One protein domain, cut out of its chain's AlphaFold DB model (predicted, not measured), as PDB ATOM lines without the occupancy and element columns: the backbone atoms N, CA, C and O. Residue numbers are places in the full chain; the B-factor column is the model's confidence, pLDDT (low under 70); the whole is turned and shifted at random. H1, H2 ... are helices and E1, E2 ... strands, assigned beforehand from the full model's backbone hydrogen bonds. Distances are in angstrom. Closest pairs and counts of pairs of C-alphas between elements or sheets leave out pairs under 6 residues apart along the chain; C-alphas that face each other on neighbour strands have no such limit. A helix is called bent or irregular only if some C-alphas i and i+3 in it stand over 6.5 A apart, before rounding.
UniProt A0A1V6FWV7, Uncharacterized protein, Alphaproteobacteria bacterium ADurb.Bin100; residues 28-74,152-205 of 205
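What this domain is: This is residues 28 to 74 and 152 to 205 of the 205 residues of an uncharacterized protein of Alphaproteobacteria bacterium ADurb.Bin100 (UniProt A0A1V6FWV7). A strongly twisted sheet of five strands, with the long hairpin of E2 and E3 through its middle, has the helix H1 at the end where that hairpin turns and E5 at the far end. The short helix H2 packs on the sheet near E4, and the small H3 sits beside E3. The printed part has 101 residues with three named helices and five named strands, in the order H1, H2, E1, E2, E3, E4, H3, E5. The sheet runs E4, E3, E2, E1, E5, all antiparallel, and the class is mixed, helices and strands. The whole is compact, with a radius of gyration of the C-alphas of 13.4 A and spans of 35 by 26 by 24 A.

Where its parts are: H1, residues 28 to 40, begins with C-alpha 28 at (191.264, 176.866, 163.829) and is 19.4 A long; it is irregular, but only just: C-alphas 28 and 31 are 6.6 A apart. H2 is residues 50 to 56, and E1 is residues 70 to 74. E2, residues 154 to 161, is 23.7 A long and begins with C-alpha 154 at (178.202, 197.538, 182.015). E3, residues 167 to 174, is 22.0 A long. E4 is residues 180 to 184, H3 residues 186 to 190, and E5 residues 200 to 204, ending with C-alpha 204 at (178.842, 203.348, 174.770).

How they stand to each other: In the sheet, E2 and E3 form a hairpin, with N 168 and O 160 within hydrogen-bond range at 2.9 A. E3 and E4 form another, with N 184 and O 171 at 2.7 A; E2, E3 and E4 make a meander, each strand the antiparallel neighbour of the one before. E1 pairs with E2 through N 72 and O 155, 2.9 A, and with the edge strand E5 through N 73 and O 203, 2.8 A. H1 and H2 are on one face of the sheet, in two layers. The closest C-alphas of H1 and E3 are those of Ala 35 and Leu 168, 6.7 A apart. H2 lies over E3 at a height over the sheet of 8.9 A, slantwise to the strands at 50 degrees to E3 on the local plane. H3 stands at the sheet's level, with a height of 1.7 A. H1 only just touches H3, with 3 pairs of C-alphas within 8 A and with residue 38 alone; the closest are those of Val 38 and Tyr 187, 6.0 A. Every O i to N i+4 pair is within hydrogen-bond range in H2 and H3, and 8 of 9 in H1.

The domain as a whole: The C-alphas farthest apart, of Gly 29 and Leu 201, are 38.8 A apart. Residues 75 to 151 are not printed, and C-alphas 74 and 152 are 8.9 A apart across the cut. The link from H2 to E1, residues 57 to 69, is long. The mean pLDDT of the printed part is 95.0, and no printed residue is under 70.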
ATOM      1  N   GLY A  28     192.010 176.290 164.964       83.38
ATOM      2  CA  GLY A  28     191.264 176.866 163.829       83.38
ATOM      3  C   GLY A  28     189.907 176.193 163.566       83.38
ATOM      4  O   GLY A  28     188.916 176.851 163.259       83.38
ATOM      5  N   GLY A  29     189.796 174.886 163.827       95.00
ATOM      6  CA  GLY A  29     188.553 174.129 163.648       95.00
ATOM      7  C   GLY A  29     187.571 174.199 164.823       95.00
ATOM      8  O   GLY A  29     186.420 173.775 164.681       95.00
ATOM      9  N   ARG A  30     187.976 174.707 165.996       97.25
ATOM     10  CA  ARG A  30     187.110 174.729 167.193       97.25
ATOM     11  C   ARG A  30     185.941 175.690 167.032       97.25
ATOM     12  O   ARG A  30     184.803 175.332 167.344       97.25
ATOM     13  N   ARG A  31     186.201 176.882 166.488       97.00
ATOM     14  CA  ARG A  31     185.166 177.891 166.210       97.00
ATOM     15  C   ARG A  31     184.149 177.367 165.197       97.00
ATOM     16  O   ARG A  31     182.949 177.492 165.424       97.00
ATOM     17  N   ASP A  32     184.599 176.668 164.155       97.12
ATOM     18  CA  ASP A  32     183.707 176.013 163.188       97.12
ATOM     19  C   ASP A  32     182.847 174.914 163.823       97.12
ATOM     20  O   ASP A  32     181.652 174.799 163.525       97.12
ATOM     21  N   ALA A  33     183.433 174.107 164.712       96.94
ATOM     22  CA  ALA A  33     182.710 173.061 165.427       96.94
ATOM     23  C   ALA A  33     181.587 173.652 166.295       96.94
ATOM     24  O   ALA A  33     180.442 173.201 166.201       96.94
ATOM     25  N   VAL A  34     181.884 174.704 167.065       97.38
ATOM     26  CA  VAL A  34     180.897 175.410 167.896       97.38
ATOM     27  C   VAL A  34     179.851 176.119 167.041       97.38
ATOM     28  O   VAL A  34     178.658 175.954 167.284       97.38
ATOM     29  N   ALA A  35     180.244 176.830 165.982       96.75
ATOM     30  CA  ALA A  35     179.302 177.482 165.070       96.75
ATOM     31  C   ALA A  35     178.323 176.480 164.442       96.75
ATOM     32  O   ALA A  35     177.115 176.727 164.344       96.75
ATOM     33  N   LYS A  36     178.824 175.304 164.051       96.62
ATOM     34  CA  LYS A  36     178.002 174.210 163.532       96.62
ATOM     35  C   LYS A  36     177.048 173.660 164.593       96.62
ATOM     36  O   LYS A  36     175.886 173.437 164.248       96.62
ATOM     37  N   ASP A  37     177.505 173.455 165.826       96.44
ATOM     38  CA  ASP A  37     176.694 172.970 166.954       96.44
ATOM     39  C   ASP A  37     175.562 173.960 167.283       96.44
ATOM     40  O   ASP A  37     174.379 173.599 167.261       96.44
ATOM     41  N   VAL A  38     175.903 175.249 167.424       96.19
ATOM     42  CA  VAL A  38     174.961 176.359 167.641       96.19
ATOM     43  C   VAL A  38     173.895 176.383 166.546       96.19
ATOM     44  O   VAL A  38     172.700 176.320 166.862       96.19
ATOM     45  N   ARG A  39     174.313 176.412 165.270       95.44
ATOM     46  CA  ARG A  39     173.425 176.470 164.095       95.44
ATOM     47  C   ARG A  39     172.515 175.250 163.989       95.44
ATOM     48  O   ARG A  39     171.342 175.390 163.653       95.44
ATOM     49  N   ARG A  40     173.041 174.053 164.261       95.69
ATOM     50  CA  ARG A  40     172.279 172.794 164.184       95.69
ATOM     51  C   ARG A  40     171.432 172.522 165.420       95.69
ATOM     52  O   ARG A  40     170.709 171.531 165.426       95.69
ATOM     53  N   ARG A  41     171.496 173.385 166.442       93.69
ATOM     54  CA  ARG A  41     170.843 173.172 167.743       93.69
ATOM     55  C   ARG A  41     171.264 171.858 168.401       93.69
ATOM     56  O   ARG A  41     170.497 171.278 169.163       93.69
ATOM     57  N   ALA A  42     172.475 171.404 168.106       91.00
ATOM     58  CA  ALA A  42     173.072 170.328 168.865       91.00
ATOM     59  C   ALA A  42     173.579 170.909 170.208       91.00
ATOM     60  O   ALA A  42     173.855 172.112 170.287       91.00
ATOM     61  N   PRO A  43     173.559 170.120 171.298       86.69
ATOM     62  CA  PRO A  43     173.988 170.585 172.611       86.69
ATOM     63  C   PRO A  43     175.423 170.156 172.958       86.69
ATOM     64  O   PRO A  43     175.781 170.211 174.135       86.69
ATOM     65  N   GLN A  44     176.234 169.714 171.985       93.88
ATOM     66  CA  GLN A  44     177.492 168.997 172.233       93.88
ATOM     67  C   GLN A  44     178.472 169.799 173.094       93.88
ATOM     68  O   GLN A  44     179.123 169.229 173.969       93.88
ATOM     69  N   PHE A  45     178.548 171.115 172.873       95.94
ATOM     70  CA  PHE A  45     179.443 172.001 173.627       95.94
ATOM     71  C   PHE A  45     178.695 173.000 174.520       95.94
ATOM     72  O   PHE A  45     179.319 173.801 175.205       95.94
ATOM     73  N   SER A  46     177.361 172.945 174.549       93.75
ATOM     74  CA  SER A  46     176.526 173.915 175.276       93.75
ATOM     75  C   SER A  46     176.624 173.836 176.805       93.75
ATOM     76  O   SER A  46     176.226 174.776 177.484       93.75
ATOM     77  N   ALA A  47     177.132 172.722 177.340       94.88
ATOM     78  CA  ALA A  47     177.333 172.509 178.775       94.88
ATOM     79  C   ALA A  47     178.753 172.872 179.253       94.88
ATOM     80  O   ALA A  47     179.045 172.729 180.438       94.88
ATOM     81  N   ILE A  48     179.645 173.293 178.346       96.62
ATOM     82  CA  ILE A  48     180.971 173.792 178.724       96.62
ATOM     83  C   ILE A  48     180.781 175.123 179.469       96.62
ATOM     84  O   ILE A  48     180.039 175.974 178.967       96.62
ATOM     85  N   PRO A  49     181.423 175.330 180.635       96.38
ATOM     86  CA  PRO A  49     181.407 176.620 181.318       96.38
ATOM     87  C   PRO A  49     181.845 177.753 180.386       96.38
ATOM     88  O   PRO A  49     182.747 177.581 179.571       96.38
ATOM     89  N   ALA A  50     181.205 178.917 180.487       97.50
ATOM     90  CA  ALA A  50     181.347 179.967 179.481       97.50
ATOM     91  C   ALA A  50     182.794 180.442 179.286       97.50
ATOM     92  O   ALA A  50     183.237 180.572 178.146       97.50
ATOM     93  N   HIS A  51     183.538 180.651 180.377       97.25
ATOM     94  CA  HIS A  51     184.945 181.039 180.293       97.25
ATOM     95  C   HIS A  51     185.832 179.906 179.762       97.25
ATOM     96  O   HIS A  51     186.675 180.178 178.921       97.25
ATOM     97  N   ASP A  52     185.581 178.643 180.124       97.25
ATOM     98  CA  ASP A  52     186.320 177.503 179.555       97.25
ATOM     99  C   ASP A  52     186.070 177.366 178.041       97.25
ATOM    100  O   ASP A  52     186.962 177.002 177.272       97.25
ATOM    101  N   LEU A  53     184.842 177.653 177.594       97.56
ATOM    102  CA  LEU A  53     184.497 177.690 176.175       97.56
ATOM    103  C   LEU A  53     185.206 178.853 175.470       97.56
ATOM    104  O   LEU A  53     185.704 178.669 174.363       97.56
ATOM    105  N   ALA A  54     185.248 180.028 176.092       97.56
ATOM    106  CA  ALA A  54     185.935 181.201 175.565       97.56
ATOM    107  C   ALA A  54     187.453 180.958 175.443       97.56
ATOM    108  O   ALA A  54     188.007 181.183 174.368       97.56
ATOM    109  N   ASP A  55     188.079 180.370 176.468       97.00
ATOM    110  CA  ASP A  55     189.482 179.932 176.467       97.00
ATOM    111  C   ASP A  55     189.735 178.919 175.336       97.00
ATOM    112  O   ASP A  55     190.666 179.054 174.539       97.00
ATOM    113  N   ALA A  56     188.872 177.904 175.200       97.25
ATOM    114  CA  ALA A  56     189.009 176.888 174.156       97.25
ATOM    115  C   ALA A  56     188.903 177.466 172.734       97.25
ATOM    116  O   ALA A  56     189.469 176.882 171.801       97.25
ATOM    117  N   LEU A  57     188.181 178.578 172.574       97.00
ATOM    118  CA  LEU A  57     187.952 179.288 171.316       97.00
ATOM    119  C   LEU A  57     188.906 180.465 171.091       97.00
ATOM    120  O   LEU A  57     188.758 181.150 170.073       97.00
ATOM    121  N   ASP A  58     189.879 180.665 171.984       96.00
ATOM    122  CA  ASP A  58     190.850 181.761 171.923       96.00
ATOM    123  C   ASP A  58     190.145 183.121 171.827       96.00
ATOM    124  O   ASP A  58     190.371 183.909 170.910       96.00
ATOM    125  N   VAL A  59     189.173 183.334 172.720       96.62
ATOM    126  CA  VAL A  59     188.532 184.637 172.904       96.62
ATOM    127  C   VAL A  59     189.454 185.484 173.787       96.62
ATOM    128  O   VAL A  59     189.779 185.074 174.900       96.62
ATOM    129  N   PRO A  60     189.885 186.665 173.338       94.88
ATOM    130  CA  PRO A  60     190.812 187.486 174.100       94.88
ATOM    131  C   PRO A  60     190.152 188.052 175.356       94.88
ATOM    132  O   PRO A  60     188.980 188.433 175.346       94.88
ATOM    133  N   GLU A  61     190.921 188.133 176.442       95.31
ATOM    134  CA  GLU A  61     190.583 188.921 177.636       95.31
ATOM    135  C   GLU A  61     189.209 188.603 178.270       95.31
ATOM    136  O   GLU A  61     188.668 189.406 179.018       95.31
ATOM    137  N   HIS A  62     188.628 187.419 178.053       96.62
ATOM    138  CA  HIS A  62     187.244 187.133 178.469       96.62
ATOM    139  C   HIS A  62     186.990 187.138 179.984       96.62
ATOM    140  O   HIS A  62     185.838 187.153 180.408       96.62
ATOM    141  N   TRP A  63     188.038 187.081 180.809       96.75
ATOM    142  CA  TRP A  63     187.943 187.262 182.264       96.75
ATOM    143  C   TRP A  63     187.941 188.738 182.677       96.75
ATOM    144  O   TRP A  63     187.395 189.081 183.723       96.75
ATOM    145  N   ARG A  64     188.585 189.597 181.883       96.62
ATOM    146  CA  ARG A  64     188.740 191.037 182.113       96.62
ATOM    147  C   ARG A  64     188.724 191.755 180.762       96.62
ATOM    148  O   ARG A  64     189.807 192.060 180.264       96.62
ATOM    149  N   PRO A  65     187.539 191.934 180.148       95.88
ATOM    150  CA  PRO A  65     187.399 192.481 178.805       95.88
ATOM    151  C   PRO A  65     188.228 193.753 178.614       95.88
ATOM    152  O   PRO A  65     188.176 194.658 179.447       95.88
ATOM    153  N   GLY A  66     188.989 193.811 177.523       92.62
ATOM    154  CA  GLY A  66     189.828 194.952 177.163       92.62
ATOM    155  C   GLY A  66     189.479 195.512 175.788       92.62
ATOM    156  O   GLY A  66     188.314 195.567 175.403       92.62
ATOM    157  N   SER A  67     190.482 195.953 175.031       92.31
ATOM    158  CA  SER A  67     190.282 196.771 173.821       92.31
ATOM    159  C   SER A  67     189.589 196.063 172.653       92.31
ATOM    160  O   SER A  67     189.140 196.727 171.724       92.31
ATOM    161  N   GLU A  68     189.521 194.730 172.664       94.19
ATOM    162  CA  GLU A  68     188.829 193.944 171.628       94.19
ATOM    163  C   GLU A  68     187.327 193.773 171.909       94.19
ATOM    164  O   GLU A  68     186.597 193.164 171.123       94.19
ATOM    165  N   TRP A  69     186.856 194.327 173.026       97.00
ATOM    166  CA  TRP A  69     185.462 194.310 173.435       97.00
ATOM    167  C   TRP A  69     184.841 195.695 173.273       97.00
ATOM    168  O   TRP A  69     185.475 196.723 173.489       97.00
ATOM    169  N   SER A  70     183.566 195.709 172.900       96.31
ATOM    170  CA  SER A  70     182.725 196.907 172.901       96.31
ATOM    171  C   SER A  70     181.963 196.990 174.214       96.31
ATOM    172  O   SER A  70     181.344 196.003 174.620       96.31
ATOM    173  N   PHE A  71     181.991 198.149 174.869       95.75
ATOM    174  CA  PHE A  71     181.340 198.338 176.159       95.75
ATOM    175  C   PHE A  71     180.060 199.141 175.999       95.75
ATOM    176  O   PHE A  71     179.946 200.061 175.188       95.75
ATOM    177  N   THR A  72     179.042 198.765 176.758       96.12
ATOM    178  CA  THR A  72     177.780 199.491 176.803       96.12
ATOM    179  C   THR A  72     177.289 199.521 178.235       96.12
ATOM    180  O   THR A  72     176.923 198.490 178.799       96.12
ATOM    181  N   ARG A  73     177.245 200.717 178.815       94.88
ATOM    182  CA  ARG A  73     176.434 200.973 180.001       94.88
ATOM    183  C   ARG A  73     174.985 201.063 179.602       94.88
ATOM    184  O   ARG A  73     174.649 201.578 178.532       94.88
ATOM    185  N   TYR A  74     174.130 200.583 180.485       95.25
ATOM    186  CA  TYR A  74     172.702 200.661 180.274       95.25
ATOM    187  C   TYR A  74     171.954 200.916 181.577       95.25
ATOM    188  O   TYR A  74     172.383 200.531 182.665       95.25
ATOM    189  N   MET A 152     179.100 200.710 187.251       86.44
ATOM    190  CA  MET A 152     178.033 199.702 187.320       86.44
ATOM    191  C   MET A 152     177.273 199.526 185.997       86.44
ATOM    192  O   MET A 152     177.290 200.398 185.128       86.44
ATOM    193  N   ASN A 153     176.538 198.409 185.882       88.12
ATOM    194  CA  ASN A 153     175.629 198.086 184.769       88.12
ATOM    195  C   ASN A 153     176.281 198.210 183.387       88.12
ATOM    196  O   ASN A 153     175.752 198.845 182.472       88.12
ATOM    197  N   CYS A 154     177.450 197.593 183.251       94.50
ATOM    198  CA  CYS A 154     178.202 197.538 182.015       94.50
ATOM    199  C   CYS A 154     178.102 196.136 181.408       94.50
ATOM    200  O   CYS A 154     178.356 195.141 182.088       94.50
ATOM    201  N   ILE A 155     177.758 196.058 180.124       96.31
ATOM    202  CA  ILE A 155     177.988 194.853 179.329       96.31
ATOM    203  C   ILE A 155     179.181 195.061 178.403       96.31
ATOM    204  O   ILE A 155     179.362 196.141 177.840       96.31
ATOM    205  N   ALA A 156     179.953 194.004 178.192       97.31
ATOM    206  CA  ALA A 156     180.983 193.934 177.167       97.31
ATOM    207  C   ALA A 156     180.567 192.926 176.098       97.31
ATOM    208  O   ALA A 156     180.163 191.812 176.422       97.31
ATOM    209  N   ARG A 157     180.688 193.275 174.818       97.75
ATOM    210  CA  ARG A 157     180.437 192.356 173.700       97.75
ATOM    211  C   ARG A 157     181.664 192.237 172.817       97.75
ATOM    212  O   ARG A 157     182.240 193.251 172.426       97.75
ATOM    213  N   CYS A 158     182.004 191.012 172.444       97.56
ATOM    214  CA  CYS A 158     182.986 190.735 171.404       97.56
ATOM    215  C   CYS A 158     182.457 189.666 170.453       97.56
ATOM    216  O   CYS A 158     181.470 188.966 170.723       97.56
ATOM    217  N   SER A 159     183.145 189.521 169.331       96.88
ATOM    218  CA  SER A 159     182.920 188.423 168.415       96.88
ATOM    219  C   SER A 159     184.242 187.819 167.975       96.88
ATOM    220  O   SER A 159     185.263 188.496 167.894       96.88
ATOM    221  N   VAL A 160     184.221 186.517 167.709       95.56
ATOM    222  CA  VAL A 160     185.333 185.813 167.077       95.56
ATOM    223  C   VAL A 160     184.837 185.147 165.807       95.56
ATOM    224  O   VAL A 160     183.755 184.555 165.774       95.56
ATOM    225  N   GLU A 161     185.635 185.254 164.754       95.62
ATOM    226  CA  GLU A 161     185.350 184.637 163.465       95.62
ATOM    227  C   GLU A 161     186.054 183.281 163.368       95.62
ATOM    228  O   GLU A 161     187.159 183.083 163.890       95.62
ATOM    229  N   SER A 162     185.379 182.320 162.753       93.31
ATOM    230  CA  SER A 162     185.930 181.012 162.425       93.31
ATOM    231  C   SER A 162     186.577 181.009 161.037       93.31
ATOM    232  O   SER A 162     186.287 181.877 160.218       93.31
ATOM    233  N   ASP A 163     187.382 179.993 160.722       90.81
ATOM    234  CA  ASP A 163     188.033 179.874 159.406       90.81
ATOM    235  C   ASP A 163     187.018 179.786 158.245       90.81
ATOM    236  O   ASP A 163     187.325 180.150 157.109       90.81
ATOM    237  N   SER A 164     185.788 179.323 158.518       91.88
ATOM    238  CA  SER A 164     184.688 179.299 157.541       91.88
ATOM    239  C   SER A 164     183.900 180.612 157.419       91.88
ATOM    240  O   SER A 164     182.949 180.673 156.636       91.88
ATOM    241  N   GLY A 165     184.264 181.648 158.182       93.81
ATOM    242  CA  GLY A 165     183.586 182.946 158.225       93.81
ATOM    243  C   GLY A 165     182.367 182.994 159.152       93.81
ATOM    244  O   GLY A 165     181.530 183.894 159.051       93.81
ATOM    245  N   ALA A 166     182.195 182.004 160.035       94.62
ATOM    246  CA  ALA A 166     181.105 182.021 161.003       94.62
ATOM    247  C   ALA A 166     181.463 182.908 162.202       94.62
ATOM    248  O   ALA A 166     182.516 182.747 162.812       94.62
ATOM    249  N   VAL A 167     180.547 183.802 162.578       96.56
ATOM    250  CA  VAL A 167     180.728 184.720 163.709       96.56
ATOM    251  C   VAL A 167     180.108 184.131 164.976       96.56
ATOM    252  O   VAL A 167     178.916 183.808 165.016       96.56
ATOM    253  N   LEU A 168     180.922 184.006 166.019       97.38
ATOM    254  CA  LEU A 168     180.516 183.615 167.364       97.38
ATOM    255  C   LEU A 168     180.567 184.843 168.268       97.38
ATOM    256  O   LEU A 168     181.620 185.448 168.422       97.38
ATOM    257  N   GLU A 169     179.436 185.202 168.864       98.06
ATOM    258  CA  GLU A 169     179.335 186.367 169.745       98.06
ATOM    259  C   GLU A 169     179.288 185.971 171.213       98.06
ATOM    260  O   GLU A 169     178.658 184.973 171.583       98.06
ATOM    261  N   PHE A 170     179.900 186.817 172.030       98.44
ATOM    262  CA  PHE A 170     179.925 186.726 173.478       98.44
ATOM    263  C   PHE A 170     179.438 188.041 174.084       98.44
ATOM    264  O   PHE A 170     179.623 189.111 173.505       98.44
ATOM    265  N   GLU A 171     178.817 187.952 175.256       98.62
ATOM    266  CA  GLU A 171     178.399 189.108 176.049       98.62
ATOM    267  C   GLU A 171     178.751 188.849 177.512       98.62
ATOM    268  O   GLU A 171     178.344 187.830 178.054       98.62
ATOM    269  N   GLY A 172     179.506 189.733 178.148       97.44
ATOM    270  CA  GLY A 172     179.872 189.642 179.556       97.44
ATOM    271  C   GLY A 172     179.224 190.743 180.381       97.44
ATOM    272  O   GLY A 172     179.187 191.883 179.927       97.44
ATOM    273  N   ASP A 173     178.760 190.421 181.588       96.44
ATOM    274  CA  ASP A 173     178.462 191.425 182.617       96.44
ATOM    275  C   ASP A 173     179.782 191.847 183.284       96.44
ATOM    276  O   ASP A 173     180.511 190.986 183.789       96.44
ATOM    277  N   VAL A 174     180.098 193.144 183.253       95.00
ATOM    278  CA  VAL A 174     181.372 193.704 183.733       95.00
ATOM    279  C   VAL A 174     181.160 194.477 185.033       95.00
ATOM    280  O   VAL A 174     180.323 195.381 185.085       95.00
ATOM    281  N   GLU A 175     181.920 194.114 186.065       92.31
ATOM    282  CA  GLU A 175     181.972 194.818 187.352       92.31
ATOM    283  C   GLU A 175     182.851 196.077 187.292       92.31
ATOM    284  O   GLU A 175     183.583 196.324 186.329       92.31
ATOM    285  N   ASP A 176     182.791 196.883 188.351       89.19
ATOM    286  CA  ASP A 176     183.541 198.132 188.502       89.19
ATOM    287  C   ASP A 176     185.069 197.932 188.510       89.19
ATOM    288  O   ASP A 176     185.816 198.815 188.081       89.19
ATOM    289  N   ASP A 177     185.546 196.753 188.922       90.50
ATOM    290  CA  ASP A 177     186.959 196.356 188.861       90.50
ATOM    291  C   ASP A 177     187.414 195.852 187.470       90.50
ATOM    292  O   ASP A 177     188.590 195.508 187.277       90.50
ATOM    293  N   GLY A 178     186.491 195.809 186.501       91.50
ATOM    294  CA  GLY A 178     186.702 195.334 185.135       91.50
ATOM    295  C   GLY A 178     186.605 193.815 184.959       91.50
ATOM    296  O   GLY A 178     186.869 193.319 183.860       91.50
ATOM    297  N   ALA A 179     186.264 193.047 185.997       94.69
ATOM    298  CA  ALA A 179     186.047 191.611 185.876       94.69
ATOM    299  C   ALA A 179     184.741 191.297 185.136       94.69
ATOM    300  O   ALA A 179     183.698 191.897 185.380       94.69
ATOM    301  N   CYS A 180     184.793 190.301 184.251       96.25
ATOM    302  CA  CYS A 180     183.599 189.695 183.674       96.25
ATOM    303  C   CYS A 180     183.103 188.593 184.613       96.25
ATOM    304  O   CYS A 180     183.727 187.535 184.715       96.25
ATOM    305  N   ILE A 181     181.996 188.845 185.309       92.31
ATOM    306  CA  ILE A 181     181.441 187.913 186.305       92.31
ATOM    307  C   ILE A 181     180.481 186.891 185.711       92.31
ATOM    308  O   ILE A 181     180.289 185.807 186.263       92.31
ATOM    309  N   ASN A 182     179.861 187.232 184.584       95.25
ATOM    310  CA  ASN A 182     178.890 186.381 183.925       95.25
ATOM    311  C   ASN A 182     179.043 186.506 182.413       95.25
ATOM    312  O   ASN A 182     178.560 187.456 181.796       95.25
ATOM    313  N   LEU A 183     179.726 185.526 181.827       98.12
ATOM    314  CA  LEU A 183     179.925 185.439 180.392       98.12
ATOM    315  C   LEU A 183     178.810 184.620 179.735       98.12
ATOM    316  O   LEU A 183     178.592 183.449 180.040       98.12
ATOM    317  N   ARG A 184     178.139 185.231 178.769       98.31
ATOM    318  CA  ARG A 184     177.157 184.620 177.878       98.31
ATOM    319  C   ARG A 184     177.836 184.234 176.572       98.31
ATOM    320  O   ARG A 184     178.625 184.982 175.996       98.31
ATOM    321  N   THR A 185     177.496 183.051 176.092       98.12
ATOM    322  CA  THR A 185     178.111 182.385 174.941       98.12
ATOM    323  C   THR A 185     177.236 182.506 173.682       98.12
ATOM    324  O   THR A 185     176.064 182.896 173.759       98.12
ATOM    325  N   PRO A 186     177.711 182.044 172.513       97.81
ATOM    326  CA  PRO A 186     176.875 181.933 171.316       97.81
ATOM    327  C   PRO A 186     175.599 181.089 171.511       97.81
ATOM    328  O   PRO A 186     174.590 181.296 170.825       97.81
ATOM    329  N   TYR A 187     175.602 180.141 172.459       97.75
ATOM    330  CA  TYR A 187     174.412 179.361 172.812       97.75
ATOM    331  C   TYR A 187     173.367 180.209 173.542       97.75
ATOM    332  O   TYR A 187     172.167 180.028 173.309       97.75
ATOM    333  N   ASP A 188     173.813 181.144 174.381       97.81
ATOM    334  CA  ASP A 188     172.967 182.103 175.090       97.81
ATOM    335  C   ASP A 188     172.354 183.111 174.123       97.81
ATOM    336  O   ASP A 188     171.141 183.330 174.166       97.81
ATOM    337  N   LYS A 189     173.139 183.620 173.163       97.06
ATOM    338  CA  LYS A 189     172.613 184.448 172.069       97.06
ATOM    339  C   LYS A 189     171.485 183.738 171.327       97.06
ATOM    340  O   LYS A 189     170.394 184.281 171.164       97.06
ATOM    341  N   ARG A 190     171.716 182.489 170.903       95.75
ATOM    342  CA  ARG A 190     170.699 181.668 170.218       95.75
ATOM    343  C   ARG A 190     169.439 181.493 171.068       95.75
ATOM    344  O   ARG A 190     168.334 181.470 170.529       95.75
ATOM    345  N   ALA A 191     169.602 181.343 172.379       96.25
ATOM    346  CA  ALA A 191     168.506 181.215 173.330       96.25
ATOM    347  C   ALA A 191     167.854 182.558 173.714       96.25
ATOM    348  O   ALA A 191     166.971 182.555 174.566       96.25
ATOM    349  N   LYS A 192     168.253 183.677 173.084       96.56
ATOM    350  CA  LYS A 192     167.787 185.040 173.386       96.56
ATOM    351  C   LYS A 192     168.032 185.449 174.844       96.56
ATOM    352  O   LYS A 192     167.189 186.090 175.458       96.56
ATOM    353  N   ARG A 193     169.177 185.040 175.397       96.81
ATOM    354  CA  ARG A 193     169.603 185.371 176.766       96.81
ATOM    355  C   ARG A 193     170.616 186.512 176.842       96.81
ATOM    356  O   ARG A 193     171.072 186.819 177.934       96.81
ATOM    357  N   PHE A 194     170.980 187.105 175.706       97.50
ATOM    358  CA  PHE A 194     171.705 188.376 175.698       97.50
ATOM    359  C   PHE A 194     170.806 189.482 176.242       97.50
ATOM    360  O   PHE A 194     169.582 189.418 176.098       97.50
ATOM    361  N   THR A 195     171.430 190.480 176.851       95.62
ATOM    362  CA  THR A 195     170.749 191.618 177.458       95.62
ATOM    363  C   THR A 195     169.986 192.395 176.387       95.62
ATOM    364  O   THR A 195     170.570 192.880 175.412       95.62
ATOM    365  N   ASP A 196     168.667 192.498 176.559       94.94
ATOM    366  CA  ASP A 196     167.799 193.280 175.680       94.94
ATOM    367  C   ASP A 196     167.856 194.757 176.072       94.94
ATOM    368  O   ASP A 196     167.340 195.169 177.108       94.94
ATOM    369  N   LEU A 197     168.486 195.557 175.215       94.75
ATOM    370  CA  LEU A 197     168.661 196.992 175.424       94.75
ATOM    371  C   LEU A 197     167.547 197.838 174.789       94.75
ATOM    372  O   LEU A 197     167.622 199.060 174.821       94.75
ATOM    373  N   SER A 198     166.507 197.225 174.208       93.44
ATOM    374  CA  SER A 198     165.457 197.949 173.469       93.44
ATOM    375  C   SER A 198     164.659 198.950 174.314       93.44
ATOM    376  O   SER A 198     164.088 199.894 173.770       93.44
ATOM    377  N   ARG A 199     164.624 198.757 175.638       92.81
ATOM    378  CA  ARG A 199     164.004 199.665 176.615       92.81
ATOM    379  C   ARG A 199     165.007 200.175 177.648       92.81
ATOM    380  O   ARG A 199     164.695 200.245 178.834       92.81
ATOM    381  N   CYS A 200     166.214 200.492 177.199       95.19
ATOM    382  CA  CYS A 200     167.253 201.058 178.046       95.19
ATOM    383  C   CYS A 200     167.732 202.404 177.504       95.19
ATOM    384  O   CYS A 200     167.841 202.587 176.292       95.19
ATOM    385  N   LEU A 201     168.096 203.307 178.411       95.12
ATOM    386  CA  LEU A 201     169.055 204.354 178.096       95.12
ATOM    387  C   LEU A 201     170.438 203.699 178.021       95.12
ATOM    388  O   LEU A 201     170.782 202.903 178.894       95.12
ATOM    389  N   THR A 202     171.218 203.996 176.983       95.12
ATOM    390  CA  THR A 202     172.524 203.361 176.755       95.12
ATOM    391  C   THR A 202     173.618 204.389 176.524       95.12
ATOM    392  O   THR A 202     173.402 205.357 175.799       95.12
ATOM    393  N   SER A 203     174.804 204.122 177.064       92.75
ATOM    394  CA  SER A 203     176.025 204.914 176.882       92.75
ATOM    395  C   SER A 203     177.154 203.966 176.471       92.75
ATOM    396  O   SER A 203     177.396 202.965 177.149       92.75
ATOM    397  N   GLY A 204     177.788 204.208 175.322       85.75
ATOM    398  CA  GLY A 204     178.842 203.348 174.770       85.75
ATOM    399  C   GLY A 204     180.183 204.069 174.700       85.75
ATOM    400  O   GLY A 204     180.212 205.283 174.494       85.75
ATOM    401  N   TRP A 205     181.276 203.321 174.851       70.94
ATOM    402  CA  TRP A 205     182.647 203.795 174.644       70.94
ATOM    403  C   TRP A 205     183.572 202.653 174.212       70.94
ATOM    404  O   TRP A 205     183.198 201.468 174.399       70.94
TER     405      TRP A 205